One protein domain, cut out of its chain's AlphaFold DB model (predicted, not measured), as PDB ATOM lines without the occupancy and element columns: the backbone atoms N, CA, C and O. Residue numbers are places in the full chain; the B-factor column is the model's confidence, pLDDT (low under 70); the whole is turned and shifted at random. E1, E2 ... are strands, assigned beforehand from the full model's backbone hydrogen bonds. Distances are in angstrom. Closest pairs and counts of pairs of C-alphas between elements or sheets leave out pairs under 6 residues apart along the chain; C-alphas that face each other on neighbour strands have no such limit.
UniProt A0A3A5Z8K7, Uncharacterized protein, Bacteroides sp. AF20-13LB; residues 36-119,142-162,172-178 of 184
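What this domain is: This is residues 36 to 119, 142 to 162 and 172 to 178 of the 184 residues of an uncharacterized protein of Bacteroides sp. AF20-13LB (UniProt A0A3A5Z8K7). One curled sheet of eight strands makes a loose, partly closed barrel, bent back on itself at E1 so that its edge strands E4 and E5 come near each other. The printed part has 112 residues with no named helix and eight named strands, E1 to E8 along the chain; the sheet's order is E4 E3 E2 E1 E8 E7 E6 E5, antiparallel throughout. The class is all strand; the whole is compact, with a radius of gyration of the C-alphas of 14.1 A and spans of 43 by 38 by 24 A.

How they stand to each other: The strongly twisted sheet is a folded sheet, two leaves facing each other: E4 (residues 78 to 85), E3 (66 to 73) and E2 (58 to 63) face E8 (172 to 177), E7 (154 to 162), E6 (142 to 149) and E5 (106 to 119), with E1 (39 to 46) as the hinge. E1 bends by 56 degrees at residue 43. N 41 and O 58, 2.9 A apart, are within hydrogen-bond range between E1 and E2, as are N 42 and O 174, 2.9 A, between E1 and E8. E1 to E4 form a meander, each strand the antiparallel neighbour of the one before. The closest C-alphas of the edge strands E4 and E5, those of Ile 82 and Glu 115, are 5.2 A apart.

Where its parts are: E1 begins at C-alpha 39 (-39.952, -24.628, 6.059). E5, the longest strand, measures 40.8 A; E7 measures 25.3 A and ends at C-alpha 162 (-24.321, -11.895, 11.901).

The domain as a whole: Residues 120 to 141 and 163 to 171 are not printed; C-alphas 119 and 142 are 18.6 A apart, C-alphas 162 and 172 14.9 A. The links E1 to E2 and E4 to E5 are long. The mean pLDDT of the printed part is 75.8, and 35 residues are under 70, among them residues 73 to 89.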
ATOM      1  N   THR A  36     -38.877 -30.812  -2.017       56.69
ATOM      2  CA  THR A  36     -39.833 -29.919  -1.327       56.69
ATOM      3  C   THR A  36     -39.291 -29.428   0.017       56.69
ATOM      4  O   THR A  36     -38.927 -30.251   0.856       56.69
ATOM      5  N   PRO A  37     -39.243 -28.104   0.261       62.12
ATOM      6  CA  PRO A  37     -38.821 -27.590   1.555       62.12
ATOM      7  C   PRO A  37     -39.793 -28.006   2.664       62.12
ATOM      8  O   PRO A  37     -40.983 -28.203   2.446       62.12
ATOM      9  N   VAL A  38     -39.273 -28.139   3.876       71.06
ATOM     10  CA  VAL A  38     -40.031 -28.342   5.112       71.06
ATOM     11  C   VAL A  38     -40.501 -26.998   5.660       71.06
ATOM     12  O   VAL A  38     -41.660 -26.875   6.052       71.06
ATOM     13  N   TYR A  39     -39.635 -25.981   5.613       75.25
ATOM     14  CA  TYR A  39     -39.952 -24.628   6.059       75.25
ATOM     15  C   TYR A  39     -39.580 -23.581   5.016       75.25
ATOM     16  O   TYR A  39     -38.582 -23.706   4.305       75.25
ATOM     17  N   GLU A  40     -40.346 -22.498   4.986       80.75
ATOM     18  CA  GLU A  40     -40.034 -21.304   4.217       80.75
ATOM     19  C   GLU A  40     -40.032 -20.076   5.114       80.75
ATOM     20  O   GLU A  40     -41.041 -19.728   5.725       80.75
ATOM     21  N   LEU A  41     -38.890 -19.395   5.147       83.12
ATOM     22  CA  LEU A  41     -38.754 -18.077   5.745       83.12
ATOM     23  C   LEU A  41     -39.059 -17.031   4.681       83.12
ATOM     24  O   LEU A  41     -38.332 -16.894   3.694       83.12
ATOM     25  N   THR A  42     -40.154 -16.310   4.878       83.19
ATOM     26  CA  THR A  42     -40.707 -15.342   3.928       83.19
ATOM     27  C   THR A  42     -41.000 -14.014   4.613       83.19
ATOM     28  O   THR A  42     -40.991 -13.922   5.839       83.19
ATOM     29  N   TYR A  43     -41.252 -12.971   3.815       79.81
ATOM     30  CA  TYR A  43     -41.578 -11.629   4.314       79.81
ATOM     31  C   TYR A  43     -40.549 -11.072   5.308       79.81
ATOM     32  O   TYR A  43     -40.922 -10.433   6.285       79.81
ATOM     33  N   LEU A  44     -39.258 -11.299   5.042       83.94
ATOM     34  CA  LEU A  44     -38.179 -10.795   5.884       83.94
ATOM     35  C   LEU A  44     -38.238  -9.270   5.911       83.94
ATOM     36  O   LEU A  44     -38.027  -8.622   4.887       83.94
ATOM     37  N   LYS A  45     -38.529  -8.691   7.069       87.25
ATOM     38  CA  LYS A  45     -38.623  -7.247   7.261       87.25
ATOM     39  C   LYS A  45     -37.571  -6.816   8.261       87.25
ATOM     40  O   LYS A  45     -37.605  -7.229   9.410       87.25
ATOM     41  N   ASN A  46     -36.642  -5.987   7.809       87.62
ATOM     42  CA  ASN A  46     -35.574  -5.469   8.644       87.62
ATOM     43  C   ASN A  46     -36.181  -4.673   9.812       87.62
ATOM     44  O   ASN A  46     -36.980  -3.758   9.588       87.62
ATOM     45  N   VAL A  47     -35.821  -5.051  11.039       87.62
ATOM     46  CA  VAL A  47     -36.408  -4.500  12.269       87.62
ATOM     47  C   VAL A  47     -36.059  -3.018  12.429       87.62
ATOM     48  O   VAL A  47     -36.928  -2.215  12.761       87.62
ATOM     49  N   GLU A  48     -34.819  -2.635  12.121       87.88
ATOM     50  CA  GLU A  48     -34.319  -1.264  12.290       87.88
ATOM     51  C   GLU A  48     -34.937  -0.280  11.284       87.88
ATOM     52  O   GLU A  48     -35.398   0.805  11.636       87.88
ATOM     53  N   THR A  49     -34.964  -0.655  10.007       87.44
ATOM     54  CA  THR A  49     -35.372   0.227   8.904       87.44
ATOM     55  C   THR A  49     -36.843   0.077   8.523       87.44
ATOM     56  O   THR A  49     -37.375   0.900   7.775       87.44
ATOM     57  N   GLY A  50     -37.499  -0.995   8.975       84.69
ATOM     58  CA  GLY A  50     -38.871  -1.356   8.617       84.69
ATOM     59  C   GLY A  50     -39.062  -1.779   7.156       84.69
ATOM     60  O   GLY A  50     -40.197  -2.015   6.738       84.69
ATOM     61  N   LYS A  51     -37.984  -1.860   6.367       82.69
ATOM     62  CA  LYS A  51     -38.028  -2.239   4.952       82.69
ATOM     63  C   LYS A  51     -38.017  -3.755   4.807       82.69
ATOM     64  O   LYS A  51     -37.317  -4.450   5.538       82.69
ATOM     65  N   THR A  52     -38.753  -4.271   3.827       77.12
ATOM     66  CA  THR A  52     -38.594  -5.667   3.406       77.12
ATOM     67  C   THR A  52     -37.157  -5.864   2.920       77.12
ATOM     68  O   THR A  52     -36.685  -5.098   2.079       77.12
ATOM     69  N   GLY A  53     -36.450  -6.830   3.505       64.81
ATOM     70  CA  GLY A  53     -35.060  -7.130   3.193       64.81
ATOM     71  C   GLY A  53     -34.885  -7.574   1.743       64.81
ATOM     72  O   GLY A  53     -35.797  -8.127   1.133       64.81
ATOM     73  N   GLU A  54     -33.686  -7.363   1.203       58.72
ATOM     74  CA  GLU A  54     -33.314  -7.789  -0.156       58.72
ATOM     75  C   GLU A  54     -33.282  -9.323  -0.313       58.72
ATOM     76  O   GLU A  54     -33.250  -9.852  -1.426       58.72
ATOM     77  N   VAL A  55     -33.327 -10.066   0.796       58.34
ATOM     78  CA  VAL A  55     -33.226 -11.523   0.789       58.34
ATOM     79  C   VAL A  55     -34.577 -12.152   0.490       58.34
ATOM     80  O   VAL A  55     -35.484 -12.239   1.318       58.34
ATOM     81  N   SER A  56     -34.701 -12.601  -0.746       64.06
ATOM     82  CA  SER A  56     -35.958 -13.047  -1.306       64.06
ATOM     83  C   SER A  56     -36.144 -14.549  -1.014       64.06
ATOM     84  O   SER A  56     -36.064 -15.356  -1.926       64.06
ATOM     85  N   LYS A  57     -36.437 -14.881   0.261       74.00
ATOM     86  CA  LYS A  57     -36.795 -16.202   0.843       74.00
ATOM     87  C   LYS A  57     -35.652 -17.186   1.139       74.00
ATOM     88  O   LYS A  57     -34.804 -17.463   0.297       74.00
ATOM     89  N   PHE A  58     -35.734 -17.842   2.299       76.94
ATOM     90  CA  PHE A  58     -34.971 -19.064   2.588       76.94
ATOM     91  C   PHE A  58     -35.893 -20.280   2.574       76.94
ATOM     92  O   PHE A  58     -36.970 -20.252   3.167       76.94
ATOM     93  N   SER A  59     -35.455 -21.339   1.904       75.94
ATOM     94  CA  SER A  59     -36.115 -22.642   1.891       75.94
ATOM     95  C   SER A  59     -35.287 -23.622   2.702       75.94
ATOM     96  O   SER A  59     -34.102 -23.787   2.442       75.94
ATOM     97  N   VAL A  60     -35.895 -24.287   3.668       73.44
ATOM     98  CA  VAL A  60     -35.230 -25.282   4.506       73.44
ATOM     99  C   VAL A  60     -35.709 -26.663   4.094       73.44
ATOM    100  O   VAL A  60     -36.908 -26.903   4.100       73.44
ATOM    101  N   TYR A  61     -34.797 -27.569   3.766       69.44
ATOM    102  CA  TYR A  61     -35.068 -28.937   3.318       69.44
ATOM    103  C   TYR A  61     -34.586 -29.940   4.359       69.44
ATOM    104  O   TYR A  61     -33.690 -29.618   5.134       69.44
ATOM    105  N   ARG A  62     -35.151 -31.152   4.348       67.06
ATOM    106  CA  ARG A  62     -34.659 -32.286   5.137       67.06
ATOM    107  C   ARG A  62     -33.948 -33.264   4.209       67.06
ATOM    108  O   ARG A  62     -34.587 -33.808   3.317       67.06
ATOM    109  N   GLU A  63     -32.649 -33.456   4.416       64.88
ATOM    110  CA  GLU A  63     -31.825 -34.448   3.718       64.88
ATOM    111  C   GLU A  63     -31.444 -35.517   4.756       64.88
ATOM    112  O   GLU A  63     -30.650 -35.267   5.662       64.88
ATOM    113  N   LEU A  64     -32.078 -36.695   4.680       67.06
ATOM    114  CA  LEU A  64     -32.001 -37.755   5.698       67.06
ATOM    115  C   LEU A  64     -32.436 -37.260   7.099       67.06
ATOM    116  O   LEU A  64     -33.623 -37.041   7.346       67.06
ATOM    117  N   PHE A  65     -31.484 -37.070   8.018       58.78
ATOM    118  CA  PHE A  65     -31.712 -36.548   9.373       58.78
ATOM    119  C   PHE A  65     -31.354 -35.069   9.515       58.78
ATOM    120  O   PHE A  65     -31.722 -34.445  10.510       58.78
ATOM    121  N   ASP A  66     -30.671 -34.515   8.523       61.34
ATOM    122  CA  ASP A  66     -30.154 -33.164   8.563       61.34
ATOM    123  C   ASP A  66     -31.132 -32.183   7.928       61.34
ATOM    124  O   ASP A  66     -31.870 -32.511   6.996       61.34
ATOM    125  N   LEU A  67     -31.120 -30.945   8.415       64.06
ATOM    126  CA  LEU A  67     -31.811 -29.850   7.756       64.06
ATOM    127  C   LEU A  67     -30.814 -28.926   7.061       64.06
ATOM    128  O   LEU A  67     -29.744 -28.616   7.585       64.06
ATOM    129  N   ILE A  68     -31.182 -28.496   5.858       67.81
ATOM    130  CA  ILE A  68     -30.327 -27.731   4.954       67.81
ATOM    131  C   ILE A  68     -31.077 -26.493   4.508       67.81
ATOM    132  O   ILE A  68     -32.177 -26.582   3.957       67.81
ATOM    133  N   ALA A  69     -30.467 -25.333   4.716       73.44
ATOM    134  CA  ALA A  69     -31.021 -24.071   4.268       73.44
ATOM    135  C   ALA A  69     -30.554 -23.766   2.842       73.44
ATOM    136  O   ALA A  69     -29.392 -23.920   2.487       73.44
ATOM    137  N   TRP A  70     -31.462 -23.284   2.016       73.12
ATOM    138  CA  TRP A  70     -31.174 -22.732   0.706       73.12
ATOM    139  C   TRP A  70     -31.617 -21.287   0.703       73.12
ATOM    140  O   TRP A  70     -32.773 -20.973   0.998       73.12
ATOM    141  N   LYS A  71     -30.699 -20.396   0.345       74.19
ATOM    142  CA  LYS A  71     -31.055 -19.017   0.045       74.19
ATOM    143  C   LYS A  71     -31.548 -18.962  -1.384       74.19
ATOM    144  O   LYS A  71     -30.808 -19.298  -2.311       74.19
ATOM    145  N   ASN A  72     -32.793 -18.540  -1.536       70.38
ATOM    146  CA  ASN A  72     -33.353 -18.230  -2.832       70.38
ATOM    147  C   ASN A  72     -33.159 -16.739  -3.068       70.38
ATOM    148  O   ASN A  72     -33.410 -15.906  -2.201       70.38
ATOM    149  N   ASP A  73     -32.688 -16.399  -4.253       64.38
ATOM    150  CA  ASP A  73     -32.731 -15.035  -4.737       64.38
ATOM    151  C   ASP A  73     -33.718 -14.994  -5.904       64.38
ATOM    152  O   ASP A  73     -33.411 -15.416  -7.020       64.38
ATOM    153  N   TYR A  74     -34.934 -14.513  -5.638       53.31
ATOM    154  CA  TYR A  74     -35.977 -14.365  -6.652       53.31
ATOM    155  C   TYR A  74     -35.607 -13.364  -7.758       53.31
ATOM    156  O   TYR A  74     -36.171 -13.456  -8.847       53.31
ATOM    157  N   GLN A  75     -34.675 -12.431  -7.520       47.78
ATOM    158  CA  GLN A  75     -34.240 -11.474  -8.541       47.78
ATOM    159  C   GLN A  75     -33.252 -12.109  -9.521       47.78
ATOM    160  O   GLN A  75     -33.311 -11.835 -10.720       47.78
ATOM    161  N   THR A  76     -32.363 -12.978  -9.031       51.38
ATOM    162  CA  THR A  76     -31.334 -13.626  -9.863       51.38
ATOM    163  C   THR A  76     -31.656 -15.072 -10.250       51.38
ATOM    164  O   THR A  76     -30.917 -15.659 -11.041       51.38
ATOM    165  N   LEU A  77     -32.760 -15.639  -9.738       52.66
ATOM    166  CA  LEU A  77     -33.151 -17.053  -9.861       52.66
ATOM    167  C   LEU A  77     -32.048 -18.023  -9.406       52.66
ATOM    168  O   LEU A  77     -31.967 -19.158  -9.877       52.66
ATOM    169  N   ARG A  78     -31.172 -17.571  -8.503       53.50
ATOM    170  CA  ARG A  78     -30.074 -18.378  -7.968       53.50
ATOM    171  C   ARG A  78     -30.494 -19.018  -6.656       53.50
ATOM    172  O   ARG A  78     -31.114 -18.380  -5.807       53.50
ATOM    173  N   MET A  79     -30.113 -20.281  -6.504       57.09
ATOM    174  CA  MET A  79     -30.245 -21.037  -5.268       57.09
ATOM    175  C   MET A  79     -28.849 -21.416  -4.797       57.09
ATOM    176  O   MET A  79     -28.121 -22.099  -5.517       57.09
ATOM    177  N   ASN A  80     -28.486 -20.976  -3.596       62.97
ATOM    178  CA  ASN A  80     -27.218 -21.340  -2.971       62.97
ATOM    179  C   ASN A  80     -27.501 -22.196  -1.734       62.97
ATOM    180  O   ASN A  80     -28.287 -21.789  -0.872       62.97
ATOM    181  N   LYS A  81     -26.867 -23.373  -1.661       65.25
ATOM    182  CA  LYS A  81     -26.904 -24.244  -0.480       65.25
ATOM    183  C   LYS A  81     -26.131 -23.570   0.648       65.25
ATOM    184  O   LYS A  81     -25.000 -23.135   0.448       65.25
ATOM    185  N   ILE A  82     -26.751 -23.508   1.815       63.25
ATOM    186  CA  ILE A  82     -26.180 -23.012   3.057       63.25
ATOM    187  C   ILE A  82     -26.184 -24.187   4.042       63.25
ATOM    188  O   ILE A  82     -27.155 -24.938   4.121       63.25
ATOM    189  N   GLU A  83     -25.044 -24.433   4.684       64.38
ATOM    190  CA  GLU A  83     -24.748 -25.713   5.336       64.38
ATOM    191  C   GLU A  83     -25.678 -26.070   6.520       64.38
ATOM    192  O   GLU A  83     -26.444 -25.247   7.020       64.38
ATOM    193  N   PHE A  84     -25.569 -27.341   6.928       54.91
ATOM    194  CA  PHE A  84     -26.257 -28.089   7.989       54.91
ATOM    195  C   PHE A  84     -26.552 -27.322   9.293       54.91
ATOM    196  O   PHE A  84     -25.760 -26.474   9.713       54.91
ATOM    197  N   PHE A  85     -27.635 -27.689   9.997       62.53
ATOM    198  CA  PHE A  85     -27.982 -27.081  11.291       62.53
ATOM    199  C   PHE A  85     -28.572 -28.019  12.355       62.53
ATOM    200  O   PHE A  85     -29.043 -29.114  12.059       62.53
ATOM    201  N   ALA A  86     -28.593 -27.530  13.604       57.12
ATOM    202  CA  ALA A  86     -29.286 -28.127  14.746       57.12
ATOM    203  C   ALA A  86     -30.673 -27.480  14.943       57.12
ATOM    204  O   ALA A  86     -30.768 -26.282  15.213       57.12
ATOM    205  N   GLU A  87     -31.747 -28.255  14.765       63.62
ATOM    206  CA  GLU A  87     -33.118 -27.854  15.117       63.62
ATOM    207  C   GLU A  87     -33.322 -28.098  16.614       63.62
ATOM    208  O   GLU A  87     -33.045 -29.193  17.106       63.62
ATOM    209  N   SER A  88     -33.823 -27.099  17.336       65.75
ATOM    210  CA  SER A  88     -34.273 -27.283  18.715       65.75
ATOM    211  C   SER A  88     -35.709 -26.807  18.872       65.75
ATOM    212  O   SER A  88     -36.120 -25.789  18.312       65.75
ATOM    213  N   SER A  89     -36.464 -27.568  19.658       66.06
ATOM    214  CA  SER A  89     -37.778 -27.177  20.177       66.06
ATOM    215  C   SER A  89     -37.746 -26.938  21.689       66.06
ATOM    216  O   SER A  89     -38.771 -26.617  22.289       66.06
ATOM    217  N   GLU A  90     -36.570 -27.064  22.312       72.06
ATOM    218  CA  GLU A  90     -36.367 -26.730  23.717       72.06
ATOM    219  C   GLU A  90     -36.258 -25.214  23.854       72.06
ATOM    220  O   GLU A  90     -35.297 -24.599  23.390       72.06
ATOM    221  N   ALA A  91     -37.266 -24.608  24.479       69.75
ATOM    222  CA  ALA A  91     -37.235 -23.191  24.787       69.75
ATOM    223  C   ALA A  91     -36.182 -22.899  25.879       69.75
ATOM    224  O   ALA A  91     -36.107 -23.645  26.863       69.75
ATOM    225  N   PRO A  92     -35.402 -21.808  25.761       76.94
ATOM    226  CA  PRO A  92     -34.552 -21.331  26.848       76.94
ATOM    227  C   PRO A  92     -35.380 -20.968  28.091       76.94
ATOM    228  O   PRO A  92     -36.590 -20.749  28.024       76.94
ATOM    229  N   SER A  93     -34.716 -20.882  29.249       76.50
ATOM    230  CA  SER A  93     -35.382 -20.599  30.532       76.50
ATOM    231  C   SER A  93     -36.068 -19.233  30.573       76.50
ATOM    232  O   SER A  93     -37.029 -19.050  31.318       76.50
ATOM    233  N   GLU A  94     -35.572 -18.281  29.784       79.12
ATOM    234  CA  GLU A  94     -36.139 -16.948  29.635       79.12
ATOM    235  C   GLU A  94     -36.303 -16.651  28.142       79.12
ATOM    236  O   GLU A  94     -35.337 -16.691  27.384       79.12
ATOM    237  N   LEU A  95     -37.542 -16.374  27.730       81.69
ATOM    238  CA  LEU A  95     -37.884 -15.958  26.371       81.69
ATOM    239  C   LEU A  95     -38.151 -14.447  26.340       81.69
ATOM    240  O   LEU A  95     -38.764 -13.920  27.280       81.69
ATOM    241  N   PRO A  96     -37.759 -13.740  25.265       84.38
ATOM    242  CA  PRO A  96     -38.101 -12.333  25.100       84.38
ATOM    243  C   PRO A  96     -39.620 -12.146  24.975       84.38
ATOM    244  O   PRO A  96     -40.356 -13.063  24.611       84.38
ATOM    245  N   GLU A  97     -40.118 -10.938  25.264       84.94
ATOM    246  CA  GLU A  97     -41.568 -10.701  25.348       84.94
ATOM    247  C   GLU A  97     -42.329 -11.025  24.062       84.94
ATOM    248  O   GLU A  97     -43.442 -11.548  24.124       84.94
ATOM    249  N   TRP A  98     -41.722 -10.739  22.911       83.88
ATOM    250  CA  TRP A  98     -42.301 -11.015  21.597       83.88
ATOM    251  C   TRP A  98     -42.396 -12.519  21.297       83.88
ATOM    252  O   TRP A  98     -43.222 -12.928  20.479       83.88
ATOM    253  N   LEU A  99     -41.601 -13.339  21.995       84.38
ATOM    254  CA  LEU A  99     -41.533 -14.790  21.850       84.38
ATOM    255  C   LEU A  99     -42.201 -15.533  23.014       84.38
ATOM    256  O   LEU A  99     -42.013 -16.734  23.180       84.38
ATOM    257  N   LYS A 100     -43.023 -14.852  23.823       84.12
ATOM    258  CA  LYS A 100     -43.894 -15.536  24.787       84.12
ATOM    259  C   LYS A 100     -44.816 -16.497  24.027       84.12
ATOM    260  O   LYS A 100     -45.605 -16.070  23.179       84.12
ATOM    261  N   ILE A 101     -44.701 -17.783  24.350       83.12
ATOM    262  CA  ILE A 101     -45.485 -18.860  23.745       83.12
ATOM    263  C   ILE A 101     -46.609 -19.309  24.673       83.12
ATOM    264  O   ILE A 101     -46.424 -19.437  25.884       83.12
ATOM    265  N   ASN A 102     -47.769 -19.598  24.094       83.94
ATOM    266  CA  ASN A 102     -48.780 -20.414  24.750       83.94
ATOM    267  C   ASN A 102     -48.503 -21.889  24.438       83.94
ATOM    268  O   ASN A 102     -48.828 -22.344  23.348       83.94
ATOM    269  N   SER A 103     -47.942 -22.638  25.390       79.88
ATOM    270  CA  SER A 103     -47.537 -24.040  25.192       79.88
ATOM    271  C   SER A 103     -48.670 -24.986  24.777       79.88
ATOM    272  O   SER A 103     -48.398 -26.046  24.219       79.88
ATOM    273  N   ASP A 104     -49.932 -24.624  25.029       82.31
ATOM    274  CA  ASP A 104     -51.082 -25.441  24.629       82.31
ATOM    275  C   ASP A 104     -51.339 -25.364  23.113       82.31
ATOM    276  O   ASP A 104     -51.872 -26.298  22.510       82.31
ATOM    277  N   THR A 105     -50.965 -24.248  22.479       81.88
ATOM    278  CA  THR A 105     -51.310 -23.940  21.081       81.88
ATOM    279  C   THR A 105     -50.105 -23.665  20.191       81.88
ATOM    280  O   THR A 105     -50.200 -23.805  18.973       81.88
ATOM    281  N   GLU A 106     -48.978 -23.283  20.779       83.56
ATOM    282  CA  GLU A 106     -47.759 -22.846  20.115       83.56
ATOM    283  C   GLU A 106     -46.556 -23.639  20.636       83.56
ATOM    284  O   GLU A 106     -46.490 -24.030  21.803       83.56
ATOM    285  N   LYS A 107     -45.567 -23.819  19.767       83.56
ATOM    286  CA  LYS A 107     -44.260 -24.381  20.092       83.56
ATOM    287  C   LYS A 107     -43.154 -23.407  19.725       83.56
ATOM    288  O   LYS A 107     -43.262 -22.676  18.739       83.56
ATOM    289  N   TYR A 108     -42.089 -23.441  20.510       84.38
ATOM    290  CA  TYR A 108     -40.835 -22.788  20.169       84.38
ATOM    291  C   TYR A 108     -40.129 -23.558  19.050       84.38
ATOM    292  O   TYR A 108     -40.182 -24.791  18.997       84.38
ATOM    293  N   LEU A 109     -39.484 -22.823  18.154       83.94
ATOM    294  CA  LEU A 109     -38.638 -23.369  17.110       83.94
ATOM    295  C   LEU A 109     -37.417 -22.474  16.940       83.94
ATOM    296  O   LEU A 109     -37.560 -21.272  16.713       83.94
ATOM    297  N   SER A 110     -36.234 -23.078  16.970       83.62
ATOM    298  CA  SER A 110     -34.994 -22.396  16.617       83.62
ATOM    299  C   SER A 110     -34.110 -23.231  15.713       83.62
ATOM    300  O   SER A 110     -34.052 -24.458  15.843       83.62
ATOM    301  N   PHE A 111     -33.376 -22.550  14.840       80.00
ATOM    302  CA  PHE A 111     -32.343 -23.151  14.007       80.00
ATOM    303  C   PHE A 111     -31.298 -22.125  13.578       80.00
ATOM    304  O   PHE A 111     -31.598 -20.942  13.438       80.00
ATOM    305  N   SER A 112     -30.077 -22.585  13.306       80.56
ATOM    306  CA  SER A 112     -28.976 -21.710  12.898       80.56
ATOM    307  C   SER A 112     -28.113 -22.302  11.799       80.56
ATOM    308  O   SER A 112     -27.683 -23.443  11.930       80.56
ATOM    309  N   PHE A 113     -27.759 -21.525  10.784       77.06
ATOM    310  CA  PHE A 113     -26.942 -21.995   9.664       77.06
ATOM    311  C   PHE A 113     -25.869 -20.977   9.271       77.06
ATOM    312  O   PHE A 113     -25.969 -19.791   9.580       77.06
ATOM    313  N   ASN A 114     -24.822 -21.447   8.589       79.06
ATOM    314  CA  ASN A 114     -23.682 -20.625   8.186       79.06
ATOM    315  C   ASN A 114     -23.539 -20.592   6.664       79.06
ATOM    316  O   ASN A 114     -23.421 -21.640   6.034       79.06
ATOM    317  N   GLU A 115     -23.480 -19.394   6.090       79.25
ATOM    318  CA  GLU A 115     -23.085 -19.159   4.699       79.25
ATOM    319  C   GLU A 115     -21.591 -18.830   4.678       79.25
ATOM    320  O   GLU A 115     -21.153 -17.839   5.264       79.25
ATOM    321  N   VAL A 116     -20.805 -19.677   4.014       81.62
ATOM    322  CA  VAL A 116     -19.382 -19.435   3.764       81.62
ATOM    323  C   VAL A 116     -19.222 -19.070   2.296       81.62
ATOM    324  O   VAL A 116     -19.650 -19.817   1.418       81.62
ATOM    325  N   TYR A 117     -18.624 -17.915   2.029       77.75
ATOM    326  CA  TYR A 117     -18.412 -17.414   0.674       77.75
ATOM    327  C   TYR A 117     -17.062 -16.711   0.563       77.75
ATOM    328  O   TYR A 117     -16.511 -16.241   1.554       77.75
ATOM    329  N   THR A 118     -16.525 -16.641  -0.651       85.50
ATOM    330  CA  THR A 118     -15.273 -15.935  -0.937       85.50
ATOM    331  C   THR A 118     -15.585 -14.660  -1.704       85.50
ATOM    332  O   THR A 118     -16.327 -14.692  -2.687       85.50
ATOM    333  N   GLU A 119     -15.015 -13.543  -1.270       84.62
ATOM    334  CA  GLU A 119     -15.111 -12.254  -1.949       84.62
ATOM    335  C   GLU A 119     -13.709 -11.722  -2.246       84.62
ATOM    336  O   GLU A 119     -12.763 -11.990  -1.506       84.62
ATOM    337  N   PHE A 142     -26.638 -17.188  10.464       84.94
ATOM    338  CA  PHE A 142     -28.071 -16.964  10.522       84.94
ATOM    339  C   PHE A 142     -28.615 -17.703  11.734       84.94
ATOM    340  O   PHE A 142     -28.328 -18.889  11.893       84.94
ATOM    341  N   MET A 143     -29.403 -17.029  12.563       87.81
ATOM    342  CA  MET A 143     -30.100 -17.610  13.707       87.81
ATOM    343  C   MET A 143     -31.575 -17.256  13.606       87.81
ATOM    344  O   MET A 143     -31.929 -16.082  13.631       87.81
ATOM    345  N   PHE A 144     -32.427 -18.263  13.465       87.44
ATOM    346  CA  PHE A 144     -33.868 -18.105  13.557       87.44
ATOM    347  C   PHE A 144     -34.343 -18.534  14.938       87.44
ATOM    348  O   PHE A 144     -34.033 -19.640  15.385       87.44
ATOM    349  N   GLU A 145     -35.174 -17.701  15.548       89.62
ATOM    350  CA  GLU A 145     -35.944 -18.030  16.740       89.62
ATOM    351  C   GLU A 145     -37.389 -17.609  16.514       89.62
ATOM    352  O   GLU A 145     -37.678 -16.497  16.071       89.62
ATOM    353  N   GLY A 146     -38.330 -18.495  16.803       90.00
ATOM    354  CA  GLY A 146     -39.720 -18.203  16.529       90.00
ATOM    355  C   GLY A 146     -40.681 -19.132  17.227       90.00
ATOM    356  O   GLY A 146     -40.316 -20.085  17.916       90.00
ATOM    357  N   LYS A 147     -41.952 -18.814  17.037       87.50
ATOM    358  CA  LYS A 147     -43.063 -19.619  17.501       87.50
ATOM    359  C   LYS A 147     -43.889 -20.090  16.324       87.50
ATOM    360  O   LYS A 147     -44.108 -19.371  15.347       87.50
ATOM    361  N   LYS A 148     -44.355 -21.322  16.439       85.00
ATOM    362  CA  LYS A 148     -45.181 -21.981  15.441       85.00
ATOM    363  C   LYS A 148     -46.427 -22.518  16.117       85.00
ATOM    364  O   LYS A 148     -46.338 -23.139  17.170       85.00
ATOM    365  N   GLU A 149     -47.584 -22.313  15.512       82.25
ATOM    366  CA  GLU A 149     -48.826 -22.910  15.999       82.25
ATOM    367  C   GLU A 149     -48.847 -24.419  15.690       82.25
ATOM    368  O   GLU A 149     -48.491 -24.849  14.594       82.25
ATOM    369  N   ASN A 150     -49.281 -25.244  16.646       72.50
ATOM    370  CA  ASN A 150     -49.197 -26.709  16.546       72.50
ATOM    371  C   ASN A 150     -50.009 -27.297  15.378       72.50
ATOM    372  O   ASN A 150     -49.594 -28.289  14.786       72.50
ATOM    373  N   ASN A 151     -51.135 -26.667  15.031       70.75
ATOM    374  CA  ASN A 151     -52.071 -27.136  14.000       70.75
ATOM    375  C   ASN A 151     -52.141 -26.196  12.785       70.75
ATOM    376  O   ASN A 151     -53.097 -26.248  12.010       70.75
ATOM    377  N   SER A 152     -51.158 -25.308  12.638       71.06
ATOM    378  CA  SER A 152     -51.100 -24.329  11.558       71.06
ATOM    379  C   SER A 152     -49.861 -24.553  10.715       71.06
ATOM    380  O   SER A 152     -48.815 -24.969  11.209       71.06
ATOM    381  N   SER A 153     -49.970 -24.200   9.439       69.31
ATOM    382  CA  SER A 153     -48.807 -24.066   8.568       69.31
ATOM    383  C   SER A 153     -48.054 -22.756   8.806       69.31
ATOM    384  O   SER A 153     -47.062 -22.526   8.133       69.31
ATOM    385  N   GLY A 154     -48.536 -21.876   9.689       78.25
ATOM    386  CA  GLY A 154     -47.962 -20.557   9.936       78.25
ATOM    387  C   GLY A 154     -47.194 -20.458  11.253       78.25
ATOM    388  O   GLY A 154     -47.592 -21.002  12.285       78.25
ATOM    389  N   GLY A 155     -46.104 -19.704  11.214       84.75
ATOM    390  CA  GLY A 155     -45.330 -19.273  12.366       84.75
ATOM    391  C   GLY A 155     -44.741 -17.881  12.152       84.75
ATOM    392  O   GLY A 155     -44.736 -17.336  11.046       84.75
ATOM    393  N   TYR A 156     -44.236 -17.306  13.231       88.56
ATOM    394  CA  TYR A 156     -43.581 -16.004  13.233       88.56
ATOM    395  C   TYR A 156     -42.316 -16.088  14.076       88.56
ATOM    396  O   TYR A 156     -42.302 -16.739  15.122       88.56
ATOM    397  N   GLY A 157     -41.261 -15.424  13.628       90.94
ATOM    398  CA  GLY A 157     -39.998 -15.399  14.341       90.94
ATOM    399  C   GLY A 157     -39.111 -14.253  13.909       90.94
ATOM    400  O   GLY A 157     -39.473 -13.450  13.045       90.94
ATOM    401  N   HIS A 158     -37.948 -14.182  14.532       91.75
ATOM    402  CA  HIS A 158     -36.877 -13.272  14.176       91.75
ATOM    403  C   HIS A 158     -35.740 -14.075  13.551       91.75
ATOM    404  O   HIS A 158     -35.447 -15.190  13.978       91.75
ATOM    405  N   LEU A 159     -35.133 -13.520  12.506       88.75
ATOM    406  CA  LEU A 159     -33.911 -14.027  11.898       88.75
ATOM    407  C   LEU A 159     -32.804 -13.006  12.138       88.75
ATOM    408  O   LEU A 159     -32.828 -11.923  11.551       88.75
ATOM    409  N   THR A 160     -31.835 -13.370  12.963       90.12
ATOM    410  CA  THR A 160     -30.621 -12.589  13.192       90.12
ATOM    411  C   THR A 160     -29.552 -13.031  12.210       90.12
ATOM    412  O   THR A 160     -29.272 -14.222  12.063       90.12
ATOM    413  N   VAL A 161     -28.969 -12.063  11.512       88.19
ATOM    414  CA  VAL A 161     -27.880 -12.263  10.562       88.19
ATOM    415  C   VAL A 161     -26.637 -11.595  11.119       88.19
ATOM    416  O   VAL A 161     -26.605 -10.373  11.230       88.19
ATOM    417  N   THR A 162     -25.620 -12.387  11.437       90.25
ATOM    418  CA  THR A 162     -24.321 -11.895  11.901       90.25
ATOM    419  C   THR A 162     -23.321 -11.968  10.752       90.25
ATOM    420  O   THR A 162     -23.029 -13.049  10.231       90.25
ATOM    421  N   GLU A 172     -37.807  -9.434  11.132       90.31
ATOM    422  CA  GLU A 172     -39.082 -10.107  11.393       90.31
ATOM    423  C   GLU A 172     -39.381 -11.047  10.223       90.31
ATOM    424  O   GLU A 172     -39.244 -10.650   9.060       90.31
ATOM    425  N   VAL A 173     -39.796 -12.280  10.506       87.88
ATOM    426  CA  VAL A 173     -39.964 -13.320   9.490       87.88
ATOM    427  C   VAL A 173     -41.252 -14.101   9.703       87.88
ATOM    428  O   VAL A 173     -41.622 -14.449  10.823       87.88
ATOM    429  N   VAL A 174     -41.913 -14.427   8.593       87.25
ATOM    430  CA  VAL A 174     -43.018 -15.386   8.564       87.25
ATOM    431  C   VAL A 174     -42.471 -16.753   8.177       87.25
ATOM    432  O   VAL A 174     -41.883 -16.914   7.102       87.25
ATOM    433  N   LEU A 175     -42.695 -17.727   9.052       84.62
ATOM    434  CA  LEU A 175     -42.393 -19.136   8.841       84.62
ATOM    435  C   LEU A 175     -43.621 -19.816   8.238       84.62
ATOM    436  O   LEU A 175     -44.699 -19.763   8.824       84.62
ATOM    437  N   ASN A 176     -43.458 -20.478   7.098       80.75
ATOM    438  CA  ASN A 176     -44.510 -21.293   6.502       80.75
ATOM    439  C   ASN A 176     -44.062 -22.747   6.360       80.75
ATOM    440  O   ASN A 176     -42.967 -23.012   5.867       80.75
ATOM    441  N   ASP A 177     -44.931 -23.682   6.730       69.50
ATOM    442  CA  ASP A 177     -44.805 -25.081   6.338       69.50
ATOM    443  C   ASP A 177     -45.184 -25.229   4.870       69.50
ATOM    444  O   ASP A 177     -46.236 -24.750   4.437       69.50
ATOM    445  N   VAL A 178     -44.365 -25.950   4.115       63.91
ATOM    446  CA  VAL A 178     -44.666 -26.252   2.705       63.91
ATOM    447  C   VAL A 178     -45.182 -27.671   2.545       63.91
ATOM    448  O   VAL A 178     -46.069 -27.922   1.732       63.91
TER     449      VAL A 178